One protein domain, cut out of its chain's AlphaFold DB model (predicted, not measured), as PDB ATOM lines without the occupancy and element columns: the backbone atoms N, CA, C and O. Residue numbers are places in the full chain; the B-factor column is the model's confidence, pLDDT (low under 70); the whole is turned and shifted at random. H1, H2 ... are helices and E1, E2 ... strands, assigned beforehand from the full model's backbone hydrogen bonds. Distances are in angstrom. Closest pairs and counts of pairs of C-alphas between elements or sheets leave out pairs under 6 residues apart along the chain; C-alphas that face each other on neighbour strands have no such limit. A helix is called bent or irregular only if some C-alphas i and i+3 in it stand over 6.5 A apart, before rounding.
ATOM      1  N   GLY A 250      24.867 -42.632  38.698       74.44
ATOM      2  CA  GLY A 250      25.839 -43.563  39.265       74.44
ATOM      3  C   GLY A 250      25.981 -43.473  40.784       74.44
ATOM      4  O   GLY A 250      26.334 -44.463  41.413       74.44
ATOM      5  N   LYS A 251      25.603 -42.356  41.417       80.19
ATOM      6  CA  LYS A 251      25.666 -42.212  42.884       80.19
ATOM      7  C   LYS A 251      24.849 -43.256  43.644       80.19
ATOM      8  O   LYS A 251      25.200 -43.646  44.753       80.19
ATOM      9  N   ARG A 252      23.770 -43.758  43.032       80.19
ATOM     10  CA  ARG A 252      22.961 -44.844  43.608       80.19
ATOM     11  C   ARG A 252      23.725 -46.160  43.679       80.19
ATOM     12  O   ARG A 252      23.384 -46.993  44.509       80.19
ATOM     13  N   ASN A 253      24.749 -46.344  42.851       80.88
ATOM     14  CA  ASN A 253      25.544 -47.567  42.807       80.88
ATOM     15  C   ASN A 253      26.335 -47.768  44.109       80.88
ATOM     16  O   ASN A 253      26.478 -48.898  44.564       80.88
ATOM     17  N   PHE A 254      26.736 -46.680  44.777       86.81
ATOM     18  CA  PHE A 254      27.384 -46.722  46.093       86.81
ATOM     19  C   PHE A 254      26.472 -47.207  47.224       86.81
ATOM     20  O   PHE A 254      26.958 -47.600  48.282       86.81
ATOM     21  N   LEU A 255      25.153 -47.223  47.007       86.81
ATOM     22  CA  LEU A 255      24.222 -47.852  47.942       86.81
ATOM     23  C   LEU A 255      24.262 -49.379  47.838       86.81
ATOM     24  O   LEU A 255      23.861 -50.041  48.782       86.81
ATOM     25  N   TYR A 256      24.733 -49.938  46.721       85.56
ATOM     26  CA  TYR A 256      24.756 -51.382  46.459       85.56
ATOM     27  C   TYR A 256      26.133 -52.024  46.660       85.56
ATOM     28  O   TYR A 256      26.230 -53.244  46.670       85.56
ATOM     29  N   SER A 257      27.198 -51.228  46.789       87.56
ATOM     30  CA  SER A 257      28.551 -51.729  47.052       87.56
ATOM     31  C   SER A 257      29.262 -50.830  48.059       87.56
ATOM     32  O   SER A 257      29.729 -49.739  47.724       87.56
ATOM     33  N   ALA A 258      29.371 -51.307  49.297       89.31
ATOM     34  CA  ALA A 258      30.117 -50.654  50.361       89.31
ATOM     35  C   ALA A 258      31.608 -50.633  50.028       89.31
ATOM     36  O   ALA A 258      32.261 -49.639  50.309       89.31
ATOM     37  N   ALA A 259      32.137 -51.668  49.367       89.81
ATOM     38  CA  ALA A 259      33.525 -51.673  48.910       89.81
ATOM     39  C   ALA A 259      33.810 -50.525  47.923       89.81
ATOM     40  O   ALA A 259      34.781 -49.790  48.101       89.81
ATOM     41  N   ALA A 260      32.947 -50.323  46.919       89.12
ATOM     42  CA  ALA A 260      33.089 -49.213  45.976       89.12
ATOM     43  C   ALA A 260      32.891 -47.849  46.657       89.12
ATOM     44  O   ALA A 260      33.682 -46.934  46.440       89.12
ATOM     45  N   ARG A 261      31.882 -47.724  47.535       91.50
ATOM     46  CA  ARG A 261      31.650 -46.498  48.315       91.50
ATOM     47  C   ARG A 261      32.855 -46.146  49.182       91.50
ATOM     48  O   ARG A 261      33.310 -45.011  49.144       91.50
ATOM     49  N   THR A 262      33.391 -47.109  49.929       93.06
ATOM     50  CA  THR A 262      34.559 -46.920  50.799       93.06
ATOM     51  C   THR A 262      35.795 -46.538  49.989       93.06
ATOM     52  O   THR A 262      36.506 -45.622  50.386       93.06
ATOM     53  N   ALA A 263      36.040 -47.171  48.837       92.62
ATOM     54  CA  ALA A 263      37.161 -46.808  47.969       92.62
ATOM     55  C   ALA A 263      37.047 -45.365  47.451       92.62
ATOM     56  O   ALA A 263      38.013 -44.604  47.519       92.62
ATOM     57  N   TYR A 264      35.851 -44.966  47.006       93.25
ATOM     58  CA  TYR A 264      35.549 -43.599  46.577       93.25
ATOM     59  C   TYR A 264      35.746 -42.579  47.710       93.25
ATOM     60  O   TYR A 264      36.446 -41.580  47.548       93.25
ATOM     61  N   VAL A 265      35.154 -42.852  48.874       95.31
ATOM     62  CA  VAL A 265      35.237 -42.010  50.074       95.31
ATOM     63  C   VAL A 265      36.689 -41.848  50.517       95.31
ATOM     64  O   VAL A 265      37.145 -40.723  50.684       95.31
ATOM     65  N   ASN A 266      37.445 -42.941  50.629       96.19
ATOM     66  CA  ASN A 266      38.843 -42.899  51.058       96.19
ATOM     67  C   ASN A 266      39.731 -42.147  50.070       96.19
ATOM     68  O   ASN A 266      40.604 -41.393  50.495       96.19
ATOM     69  N   TYR A 267      39.478 -42.301  48.767       95.94
ATOM     70  CA  TYR A 267      40.148 -41.497  47.754       95.94
ATOM     71  C   TYR A 267      39.887 -40.000  47.967       95.94
ATOM     72  O   TYR A 267      40.837 -39.220  48.010       95.94
ATOM     73  N   LEU A 268      38.626 -39.587  48.151       97.12
ATOM     74  CA  LEU A 268      38.302 -38.175  48.370       97.12
ATOM     75  C   LEU A 268      38.846 -37.635  49.696       97.12
ATOM     76  O   LEU A 268      39.277 -36.487  49.723       97.12
ATOM     77  N   ILE A 269      38.875 -38.431  50.767       98.06
ATOM     78  CA  ILE A 269      39.498 -38.041  52.044       98.06
ATOM     79  C   ILE A 269      40.988 -37.764  51.830       98.06
ATOM     80  O   ILE A 269      41.461 -36.674  52.148       98.06
ATOM     81  N   ALA A 270      41.711 -38.717  51.235       97.62
ATOM     82  CA  ALA A 270      43.143 -38.586  50.979       97.62
ATOM     83  C   ALA A 270      43.453 -37.409  50.043       97.62
ATOM     84  O   ALA A 270      44.354 -36.618  50.319       97.62
ATOM     85  N   HIS A 271      42.675 -37.258  48.965       97.00
ATOM     86  CA  HIS A 271      42.771 -36.119  48.053       97.00
ATOM     87  C   HIS A 271      42.557 -34.802  48.797       97.00
ATOM     88  O   HIS A 271      43.370 -33.896  48.672       97.00
ATOM     89  N   THR A 272      41.494 -34.698  49.599       98.31
ATOM     90  CA  THR A 272      41.143 -33.465  50.316       98.31
ATOM     91  C   THR A 272      42.225 -33.069  51.311       98.31
ATOM     92  O   THR A 272      42.675 -31.934  51.272       98.31
ATOM     93  N   LEU A 273      42.696 -33.994  52.151       98.31
ATOM     94  CA  LEU A 273      43.736 -33.704  53.144       98.31
ATOM     95  C   LEU A 273      45.068 -33.300  52.500       98.31
ATOM     96  O   LEU A 273      45.784 -32.461  53.037       98.31
ATOM     97  N   LYS A 274      45.395 -33.875  51.337       98.06
ATOM     98  CA  LYS A 274      46.608 -33.535  50.589       98.06
ATOM     99  C   LYS A 274      46.508 -32.170  49.906       98.06
ATOM    100  O   LYS A 274      47.451 -31.389  49.933       98.06
ATOM    101  N   GLU A 275      45.397 -31.926  49.224       98.12
ATOM    102  CA  GLU A 275      45.241 -30.811  48.286       98.12
ATOM    103  C   GLU A 275      44.620 -29.563  48.925       98.12
ATOM    104  O   GLU A 275      44.773 -28.462  48.394       98.12
ATOM    105  N   PHE A 276      43.909 -29.747  50.036       98.31
ATOM    106  CA  PHE A 276      43.168 -28.730  50.778       98.31
ATOM    107  C   PHE A 276      43.254 -29.018  52.290       98.31
ATOM    108  O   PHE A 276      42.231 -29.310  52.921       98.31
ATOM    109  N   PRO A 277      44.459 -28.993  52.891       98.19
ATOM    110  CA  PRO A 277      44.648 -29.320  54.307       98.19
ATOM    111  C   PRO A 277      43.784 -28.456  55.239       98.19
ATOM    112  O   PRO A 277      43.357 -28.912  56.296       98.19
ATOM    113  N   GLU A 278      43.425 -27.239  54.824       98.12
ATOM    114  CA  GLU A 278      42.517 -26.359  55.560       98.12
ATOM    115  C   GLU A 278      41.089 -26.925  55.734       98.12
ATOM    116  O   GLU A 278      40.332 -26.433  56.569       98.12
ATOM    117  N   ALA A 279      40.710 -27.962  54.978       98.50
ATOM    118  CA  ALA A 279      39.427 -28.652  55.105       98.50
ATOM    119  C   ALA A 279      39.414 -29.743  56.194       98.50
ATOM    120  O   ALA A 279      38.350 -30.306  56.478       98.50
ATOM    121  N   GLU A 280      40.554 -30.040  56.831       98.25
ATOM    122  CA  GLU A 280      40.650 -31.048  57.892       98.25
ATOM    123  C   GLU A 280      39.623 -30.841  59.027       98.25
ATOM    124  O   GLU A 280      38.948 -31.815  59.372       98.25
ATOM    125  N   PRO A 281      39.383 -29.626  59.565       98.12
ATOM    126  CA  PRO A 281      38.382 -29.431  60.620       98.12
ATOM    127  C   PRO A 281      36.956 -29.814  60.190       98.12
ATOM    128  O   PRO A 281      36.187 -30.367  60.984       98.12
ATOM    129  N   THR A 282      36.593 -29.570  58.923       98.12
ATOM    130  CA  THR A 282      35.306 -30.012  58.358       98.12
ATOM    131  C   THR A 282      35.249 -31.539  58.286       98.12
ATOM    132  O   THR A 282      34.254 -32.136  58.700       98.12
ATOM    133  N   LEU A 283      36.328 -32.192  57.843       98.31
ATOM    134  CA  LEU A 283      36.410 -33.653  57.801       98.31
ATOM    135  C   LEU A 283      36.357 -34.282  59.200       98.31
ATOM    136  O   LEU A 283      35.649 -35.271  59.397       98.31
ATOM    137  N   GLN A 284      37.040 -33.704  60.192       97.62
ATOM    138  CA  GLN A 284      37.001 -34.159  61.585       97.62
ATOM    139  C   GLN A 284      35.580 -34.069  62.151       97.62
ATOM    140  O   GLN A 284      35.084 -35.040  62.727       97.62
ATOM    141  N   ARG A 285      34.874 -32.955  61.900       96.06
ATOM    142  CA  ARG A 285      33.457 -32.784  62.274       96.06
ATOM    143  C   ARG A 285      32.571 -33.885  61.690       96.06
ATOM    144  O   ARG A 285      31.635 -34.332  62.349       96.06
ATOM    145  N   TRP A 286      32.858 -34.330  60.470       96.94
ATOM    146  CA  TRP A 286      32.111 -35.399  59.801       96.94
ATOM    147  C   TRP A 286      32.582 -36.808  60.156       96.94
ATOM    148  O   TRP A 286      31.960 -37.770  59.715       96.94
ATOM    149  N   LYS A 287      33.650 -36.946  60.955       97.00
ATOM    150  CA  LYS A 287      34.339 -38.220  61.226       97.00
ATOM    151  C   LYS A 287      34.911 -38.873  59.955       97.00
ATOM    152  O   LYS A 287      35.008 -40.093  59.861       97.00
ATOM    153  N   LEU A 288      35.318 -38.042  58.996       97.31
ATOM    154  CA  LEU A 288      35.889 -38.416  57.698       97.31
ATOM    155  C   LEU A 288      37.329 -37.891  57.529       97.31
ATOM    156  O   LEU A 288      37.795 -37.718  56.413       97.31
ATOM    157  N   ALA A 289      38.043 -37.620  58.626       96.12
ATOM    158  CA  ALA A 289      39.456 -37.210  58.593       96.12
ATOM    159  C   ALA A 289      40.441 -38.393  58.527       96.12
ATOM    160  O   ALA A 289      41.649 -38.193  58.471       96.12
ATOM    161  N   ILE A 290      39.938 -39.629  58.542       95.88
ATOM    162  CA  ILE A 290      40.738 -40.856  58.453       95.88
ATOM    163  C   ILE A 290      40.134 -41.810  57.418       95.88
ATOM    164  O   ILE A 290      38.931 -41.718  57.144       95.88
ATOM    165  N   PRO A 291      40.919 -42.746  56.857       95.38
ATOM    166  CA  PRO A 291      40.384 -43.802  56.008       95.38
ATOM    167  C   PRO A 291      39.279 -44.600  56.710       95.38
ATOM    168  O   PRO A 291      39.385 -44.965  57.878       95.38
ATOM    169  N   GLN A 292      38.214 -44.874  55.971       95.56
ATOM    170  CA  GLN A 292      37.053 -45.631  56.407       95.56
ATOM    171  C   GLN A 292      37.236 -47.119  56.098       95.56
ATOM    172  O   GLN A 292      37.812 -47.494  55.073       95.56
ATOM    173  N   ALA A 293      36.694 -47.974  56.964       93.62
ATOM    174  CA  ALA A 293      36.597 -49.407  56.714       93.62
ATOM    175  C   ALA A 293      35.361 -49.738  55.861       93.62
ATOM    176  O   ALA A 293      34.369 -49.004  55.848       93.62
ATOM    177  N   VAL A 294      35.401 -50.873  55.160       91.19
ATOM    178  CA  VAL A 294      34.223 -51.394  54.457       91.19
ATOM    179  C   VAL A 294      33.186 -51.835  55.492       91.19
ATOM    180  O   VAL A 294      33.493 -52.612  56.393       91.19
ATOM    181  N   ASN A 295      31.946 -51.359  55.356       88.12
ATOM    182  CA  ASN A 295      30.822 -51.767  56.199       88.12
ATOM    183  C   ASN A 295      29.725 -52.441  55.353       88.12
ATOM    184  O   ASN A 295      28.832 -51.743  54.858       88.12
ATOM    185  N   PRO A 296      29.730 -53.778  55.217       83.44
ATOM    186  CA  PRO A 296      28.757 -54.496  54.389       83.44
ATOM    187  C   PRO A 296      27.299 -54.305  54.830       83.44
ATOM    188  O   PRO A 296      26.391 -54.368  54.012       83.44
ATOM    189  N   ARG A 297      27.039 -53.991  56.111       81.69
ATOM    190  CA  ARG A 297      25.668 -53.770  56.622       81.69
ATOM    191  C   ARG A 297      24.992 -52.525  56.048       81.69
ATOM    192  O   ARG A 297      23.795 -52.337  56.227       81.69
ATOM    193  N   SER A 298      25.767 -51.656  55.409       77.44
ATOM    194  CA  SER A 298      25.267 -50.446  54.760       77.44
ATOM    195  C   SER A 298      24.890 -50.655  53.289       77.44
ATOM    196  O   SER A 298      24.464 -49.700  52.641       77.44
ATOM    197  N   GLU A 299      25.065 -51.869  52.759       84.62
ATOM    198  CA  GLU A 299      24.673 -52.222  51.397       84.62
ATOM    199  C   GLU A 299      23.167 -52.479  51.314       84.62
ATOM    200  O   GLU A 299      22.569 -53.177  52.132       84.62
ATOM    201  N   MET A 300      22.540 -51.919  50.287       83.69
ATOM    202  CA  MET A 300      21.216 -52.322  49.855       83.69
ATOM    203  C   MET A 300      21.323 -53.639  49.102       83.69
ATOM    204  O   MET A 300      22.135 -53.787  48.190       83.69
ATOM    205  N   ASP A 301      20.438 -54.575  49.425       80.81
ATOM    206  CA  ASP A 301      20.326 -55.800  48.654       80.81
ATOM    207  C   ASP A 301      19.638 -55.514  47.311       80.81
ATOM    208  O   ASP A 301      18.441 -55.225  47.227       80.81
ATOM    209  N   TRP A 302      20.419 -55.588  46.235       75.31
ATOM    210  CA  TRP A 302      19.942 -55.374  44.872       75.31
ATOM    211  C   TRP A 302      18.923 -56.433  44.429       75.31
ATOM    212  O   TRP A 302      18.155 -56.166  43.506       75.31
ATOM    213  N   ARG A 303      18.869 -57.606  45.080       72.81
ATOM    214  CA  ARG A 303      17.877 -58.649  44.777       72.81
ATOM    215  C   ARG A 303      16.481 -58.249  45.242       72.81
ATOM    216  O   ARG A 303      15.503 -58.520  44.555       72.81
ATOM    217  N   THR A 304      16.390 -57.570  46.383       75.94
ATOM    218  CA  THR A 304      15.120 -57.085  46.946       75.94
ATOM    219  C   THR A 304      14.787 -55.659  46.509       75.94
ATOM    220  O   THR A 304      13.618 -55.271  46.489       75.94
ATOM    221  N   ARG A 305      15.793 -54.859  46.135       71.81
ATOM    222  CA  ARG A 305      15.637 -53.473  45.669       71.81
ATOM    223  C   ARG A 305      16.506 -53.210  44.439       71.81
ATOM    224  O   ARG A 305      17.532 -52.536  44.562       71.81
ATOM    225  N   PRO A 306      16.115 -53.694  43.249       63.84
ATOM    226  CA  PRO A 306      16.953 -53.586  42.063       63.84
ATOM    227  C   PRO A 306      17.290 -52.126  41.724       63.84
ATOM    228  O   PRO A 306      16.458 -51.229  41.936       63.84
ATOM    229  N   PRO A 307      18.497 -51.863  41.184       62.28
ATOM    230  CA  PRO A 307      18.824 -50.559  40.630       62.28
ATOM    231  C   PRO A 307      17.807 -50.178  39.535       62.28
ATOM    232  O   PRO A 307      17.128 -51.017  38.945       62.28
ATOM    233  N   TYR A 308      17.627 -48.871  39.345       51.25
ATOM    234  CA  TYR A 308      16.523 -48.245  38.605       51.25
ATOM    235  C   TYR A 308      16.148 -48.949  37.275       51.25
ATOM    236  O   TYR A 308      17.014 -49.247  36.463       51.25
ATOM    237  N   ARG A 309      14.833 -49.114  37.025       48.53
ATOM    238  CA  ARG A 309      14.204 -49.636  35.781       48.53
ATOM    239  C   ARG A 309      14.412 -51.116  35.436       48.53
ATOM    240  O   ARG A 309      14.398 -51.458  34.259       48.53
ATOM    241  N   GLY A 310      14.522 -52.009  36.421       36.56
ATOM    242  CA  GLY A 310      14.393 -53.458  36.168       36.56
ATOM    243  C   GLY A 310      15.436 -54.025  35.199       36.56
ATOM    244  O   GLY A 310      15.292 -55.137  34.703       36.56
ATOM    245  N   LYS A 311      16.491 -53.255  34.936       39.97
ATOM    246  CA  LYS A 311      17.649 -53.656  34.171       39.97
ATOM    247  C   LYS A 311      18.852 -53.398  35.052       39.97
ATOM    248  O   LYS A 311      19.152 -52.258  35.396       39.97
ATOM    249  N   VAL A 312      19.554 -54.469  35.387       47.12
ATOM    250  CA  VAL A 312      20.916 -54.436  35.921       47.12
ATOM    251  C   VAL A 312      21.855 -54.022  34.770       47.12
ATOM    252  O   VAL A 312      22.782 -54.732  34.408       47.12
ATOM    253  N   GLU A 313      21.553 -52.919  34.078       53.03
ATOM    254  CA  GLU A 313      22.357 -52.460  32.948       53.03
ATOM    255  C   GLU A 313      23.666 -51.893  33.510       53.03
ATOM    256  O   GLU A 313      23.700 -50.817  34.103       53.03
ATOM    257  N   GLY A 314      24.739 -52.673  33.362       61.78
ATOM    258  CA  GLY A 314      26.115 -52.262  33.636       61.78
ATOM    259  C   GLY A 314      26.727 -52.761  34.948       61.78
ATOM    260  O   GLY A 314      27.939 -52.619  35.098       61.78
ATOM    261  N   PHE A 315      25.962 -53.371  35.864       73.44
ATOM    262  CA  PHE A 315      26.575 -54.086  36.992       73.44
ATOM    263  C   PHE A 315      26.992 -55.487  36.549       73.44
ATOM    264  O   PHE A 315      26.264 -56.153  35.814       73.44
ATOM    265  N   ARG A 316      28.146 -55.951  37.021       79.31
ATOM    266  CA  ARG A 316      28.627 -57.319  36.794       79.31
ATOM    267  C   ARG A 316      28.962 -57.963  38.128       79.31
ATOM    268  O   ARG A 316      29.433 -57.277  39.027       79.31
ATOM    269  N   LEU A 317      28.730 -59.262  38.260       83.94
ATOM    270  CA  LEU A 317      29.228 -60.032  39.395       83.94
ATOM    271  C   LEU A 317      30.580 -60.632  39.011       83.94
ATOM    272  O   LEU A 317      30.730 -61.158  37.908       83.94
ATOM    273  N   ILE A 318      31.561 -60.569  39.905       86.25
ATOM    274  CA  ILE A 318      32.809 -61.310  39.723       86.25
ATOM    275  C   ILE A 318      32.526 -62.779  40.034       86.25
ATOM    276  O   ILE A 318      32.455 -63.167  41.196       86.25
ATOM    277  N   GLU A 319      32.332 -63.602  39.006       87.44
ATOM    278  CA  GLU A 319      32.034 -65.029  39.191       87.44
ATOM    279  C   GLU A 319      33.286 -65.855  39.497       87.44
ATOM    280  O   GLU A 319      33.228 -66.809  40.272       87.44
ATOM    281  N   ARG A 320      34.420 -65.501  38.881       88.25
ATOM    282  CA  ARG A 320      35.726 -66.143  39.075       88.25
ATOM    283  C   ARG A 320      36.847 -65.135  38.839       88.25
ATOM    284  O   ARG A 320      36.718 -64.252  37.992       88.25
ATOM    285  N   LEU A 321      37.962 -65.313  39.543       89.19
ATOM    286  CA  LEU A 321      39.208 -64.578  39.329       89.19
ATOM    287  C   LEU A 321      40.322 -65.558  38.965       89.19
ATOM    288  O   LEU A 321      40.432 -66.622  39.566       89.19
ATOM    289  N   GLY A 322      41.149 -65.188  37.987       85.88
ATOM    290  CA  GLY A 322      42.324 -65.970  37.574       85.88
ATOM    291  C   GLY A 322      43.572 -65.736  38.437       85.88
ATOM    292  O   GLY A 322      44.624 -66.284  38.136       85.88
ATOM    293  N   GLY A 323      43.473 -64.903  39.476       88.88
ATOM    294  CA  GLY A 323      44.574 -64.482  40.344       88.88
ATOM    295  C   GLY A 323      44.259 -63.153  41.044       88.88
ATOM    296  O   GLY A 323      43.165 -62.605  40.843       88.88
ATOM    297  N   PRO A 324      45.194 -62.613  41.849       91.75
ATOM    298  CA  PRO A 324      45.036 -61.312  42.496       91.75
ATOM    299  C   PRO A 324      44.666 -60.231  41.477       91.75
ATOM    300  O   PRO A 324      45.334 -60.062  40.457       91.75
ATOM    301  N   SER A 325      43.568 -59.528  41.731       93.44
ATOM    302  CA  SER A 325      43.002 -58.533  40.817       93.44
ATOM    303  C   SER A 325      42.491 -57.328  41.602       93.44
ATOM    304  O   SER A 325      42.170 -57.429  42.789       93.44
ATOM    305  N   VAL A 326      42.385 -56.185  40.932       92.69
ATOM    306  CA  VAL A 326      41.779 -54.966  41.474       92.69
ATOM    307  C   VAL A 326      40.658 -54.479  40.570       92.69
ATOM    308  O   VAL A 326      40.621 -54.771  39.377       92.69
ATOM    309  N   VAL A 327      39.737 -53.727  41.155       89.25
ATOM    310  CA  VAL A 327      38.704 -52.988  40.444       89.25
ATOM    311  C   VAL A 327      39.125 -51.524  40.377       89.25
ATOM    312  O   VAL A 327      39.402 -50.905  41.408       89.25
ATOM    313  N   LEU A 328      39.190 -50.993  39.159       85.38
ATOM    314  CA  LEU A 328      39.497 -49.597  38.865       85.38
ATOM    315  C   LEU A 328      38.216 -48.845  38.517       85.38
ATOM    316  O   LEU A 328      37.447 -49.304  37.672       85.38
ATOM    317  N   ASP A 329      38.025 -47.668  39.106       79.44
ATOM    318  CA  ASP A 329      36.989 -46.728  38.680       79.44
ATOM    319  C   ASP A 329      37.475 -45.948  37.436       79.44
ATOM    320  O   ASP A 329      38.577 -45.400  37.405       79.44
ATOM    321  N   ALA A 330      36.688 -45.906  36.354       68.12
ATOM    322  CA  ALA A 330      37.088 -45.175  35.142       68.12
ATOM    323  C   ALA A 330      37.035 -43.643  35.293       68.12
ATOM    324  O   ALA A 330      37.569 -42.920  34.443       68.12
ATOM    325  N   HIS A 331      36.370 -43.141  36.331       67.00
ATOM    326  CA  HIS A 331      36.119 -41.727  36.584       67.00
ATOM    327  C   HIS A 331      37.016 -41.131  37.655       67.00
ATOM    328  O   HIS A 331      37.202 -39.915  37.656       67.00
ATOM    329  N   LEU A 332      37.569 -41.955  38.543       76.12
ATOM    330  CA  LEU A 332      38.501 -41.539  39.583       76.12
ATOM    331  C   LEU A 332      39.619 -42.561  39.730       76.12
ATOM    332  O   LEU A 332      39.385 -43.744  39.528       76.12
ATOM    333  N   PRO A 333      40.822 -42.161  40.162       76.81
ATOM    334  CA  PRO A 333      41.891 -43.104  40.475       76.81
ATOM    335  C   PRO A 333      41.639 -43.833  41.816       76.81
ATOM    336  O   PRO A 333      42.564 -44.060  42.591       76.81
ATOM    337  N   ALA A 334      40.383 -44.190  42.099       82.19
ATOM    338  CA  ALA A 334      39.999 -45.052  43.201       82.19
ATOM    339  C   ALA A 334      40.220 -46.517  42.798       82.19
ATOM    340  O   ALA A 334      39.869 -46.938  41.692       82.19
ATOM    341  N   VAL A 335      40.814 -47.283  43.711       86.56
ATOM    342  CA  VAL A 335      41.155 -48.694  43.514       86.56
ATOM    343  C   VAL A 335      40.639 -49.489  44.702       86.56
ATOM    344  O   VAL A 335      40.759 -49.050  45.846       86.56
ATOM    345  N   ARG A 336      40.086 -50.672  44.437       89.50
ATOM    346  CA  ARG A 336      39.723 -51.644  45.475       89.50
ATOM    347  C   ARG A 336      40.093 -53.054  45.061       89.50
ATOM    348  O   ARG A 336      40.133 -53.361  43.873       89.50
ATOM    349  N   THR A 337      40.330 -53.917  46.038       88.81
ATOM    350  CA  THR A 337      40.554 -55.344  45.792       88.81
ATOM    351  C   THR A 337      39.342 -55.955  45.089       88.81
ATOM    352  O   THR A 337      38.196 -55.621  45.402       88.81
ATOM    353  N   ALA A 338      39.598 -56.824  44.114       90.12
ATOM    354  CA  ALA A 338      38.572 -57.628  43.473       90.12
ATOM    355  C   ALA A 338      38.471 -58.985  44.179       90.12
ATOM    356  O   ALA A 338      39.477 -59.677  44.329       90.12
ATOM    357  N   GLU A 339      37.258 -59.386  44.553       88.56
ATOM    358  CA  GLU A 339      36.979 -60.705  45.128       88.56
ATOM    359  C   GLU A 339      35.781 -61.353  44.428       88.56
ATOM    360  O   GLU A 339      34.864 -60.671  43.956       88.56
ATOM    361  N   THR A 340      35.779 -62.684  44.366       86.50
ATOM    362  CA  THR A 340      34.640 -63.455  43.854       86.50
ATOM    363  C   THR A 340      33.382 -63.138  44.665       86.50
ATOM    364  O   THR A 340      33.409 -63.119  45.891       86.50
ATOM    365  N   GLY A 341      32.268 -62.897  43.980       82.25
ATOM    366  CA  GLY A 341      30.998 -62.505  44.590       82.25
ATOM    367  C   GLY A 341      30.821 -60.995  44.777       82.25
ATOM    368  O   GLY A 341      29.732 -60.567  45.160       82.25
ATOM    369  N   MET A 342      31.826 -60.169  44.462       84.12
ATOM    370  CA  MET A 342      31.672 -58.712  44.477       84.12
ATOM    371  C   MET A 342      30.964 -58.185  43.229       84.12
ATOM    372  O   MET A 342      31.151 -58.683  42.116       84.12
ATOM    373  N   LEU A 343      30.189 -57.115  43.412       85.38
ATOM    374  CA  LEU A 343      29.665 -56.319  42.306       85.38
ATOM    375  C   LEU A 343      30.771 -55.453  41.701       85.38
ATOM    376  O   LEU A 343      31.581 -54.884  42.426       85.38
ATOM    377  N   VAL A 344      30.749 -55.312  40.382       84.81
ATOM    378  CA  VAL A 344      31.501 -54.350  39.574       84.81
ATOM    379  C   VAL A 344      30.483 -53.365  39.026       84.81
ATOM    380  O   VAL A 344      29.538 -53.765  38.343       84.81
ATOM    381  N   LEU A 345      30.642 -52.096  39.368       82.75
ATOM    382  CA  LEU A 345      29.723 -51.024  39.028       82.75
ATOM    383  C   LEU A 345      29.872 -50.604  37.552       82.75
ATOM    384  O   LEU A 345      30.932 -50.796  36.948       82.75
ATOM    385  N   PRO A 346      28.838 -49.982  36.956       76.56
ATOM    386  CA  PRO A 346      28.970 -49.323  35.662       76.56
ATOM    387  C   PRO A 346      30.154 -48.349  35.653       76.56
ATOM    388  O   PRO A 346      30.251 -47.479  36.514       76.56
ATOM    389  N   GLY A 347      31.051 -48.499  34.676       75.06
ATOM    390  CA  GLY A 347      32.274 -47.697  34.584       75.06
ATOM    391  C   GLY A 347      33.500 -48.330  35.244       75.06
ATOM    392  O   GLY A 347      34.605 -47.949  34.883       75.06
ATOM    393  N   GLU A 348      33.346 -49.333  36.109       82.44
ATOM    394  CA  GLU A 348      34.483 -50.035  36.706       82.44
ATOM    395  C   GLU A 348      35.056 -51.132  35.790       82.44
ATOM    396  O   GLU A 348      34.345 -51.776  35.005       82.44
ATOM    397  N   GLU A 349      36.359 -51.380  35.922       86.19
ATOM    398  CA  GLU A 349      37.091 -52.428  35.209       86.19
ATOM    399  C   GLU A 349      37.878 -53.303  36.185       86.19
ATOM    400  O   GLU A 349      38.574 -52.798  37.061       86.19
ATOM    401  N   VAL A 350      37.763 -54.625  36.028       88.31
ATOM    402  CA  VAL A 350      38.570 -55.594  36.780       88.31
ATOM    403  C   VAL A 350      39.858 -55.825  36.009       88.31
ATOM    404  O   VAL A 350      39.809 -56.207  34.839       88.31
ATOM    405  N   VAL A 351      40.994 -55.605  36.660       90.62
ATOM    406  CA  VAL A 351      42.320 -55.795  36.070       90.62
ATOM    407  C   VAL A 351      43.176 -56.691  36.971       90.62
ATOM    408  O   VAL A 351      43.098 -56.566  38.197       90.62
ATOM    409  N   PRO A 352      43.998 -57.593  36.407       90.12
ATOM    410  CA  PRO A 352      44.976 -58.345  37.185       90.12
ATOM    411  C   PRO A 352      45.975 -57.410  37.873       90.12
ATOM    412  O   PRO A 352      46.370 -56.391  37.301       90.12
ATOM    413  N   VAL A 353      46.420 -57.766  39.079       87.62
ATOM    414  CA  VAL A 353      47.568 -57.104  39.708       87.62
ATOM    415  C   VAL A 353      48.818 -57.566  38.968       87.62
ATOM    416  O   VAL A 353      49.276 -58.692  39.146       87.62
TER     417      VAL A 353
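Overview. This is residues 250 to 353 of the 357 residues of an uncharacterized protein of Verrucomicrobia subdivision 3 bacterium (UniProt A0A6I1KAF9). Long helix H2 packs with its first half, residues 259 to 267, over edge strand E2 on one face of a small sheet, E2 E1 E3, and runs beyond it to H3; H1 makes a corner at its start. Under half of the 104 printed residues are in named elements, three helices then three antiparallel strands, class mixed. It is compact, radius of gyration of the C-alphas 14.9 A, spans 42 by 32 by 23 A.

Along the chain. H1, residues 250 to 255, begins at C-alpha (25.839, -43.563, 39.265). H2, 258 to 275, is 25.0 A long; H3, 277 to 285, is irregular, C-alphas 278 and 281 being 7.2 A apart. E1 is 325 to 329, E2 335 to 337, E3 348 to 352, ending at (44.976, -58.345, 37.185).

Arrangement. H2 is on one face of the sheet, two layers, over E2, at height 6.8 A. In the hairpin E1 and E2, N 327 and O 336 are 2.8 A apart. O i to N i+4 pairs within hydrogen-bond range: every one in H2, 3 of 5 in H3, 0 of 2 in H1, with 3 of 3 i+3 pairs.

Size, cuts and confidence. The H3 to E1 link is long; pLDDT is under 70 at residues 306 to 314 and 330 to 331.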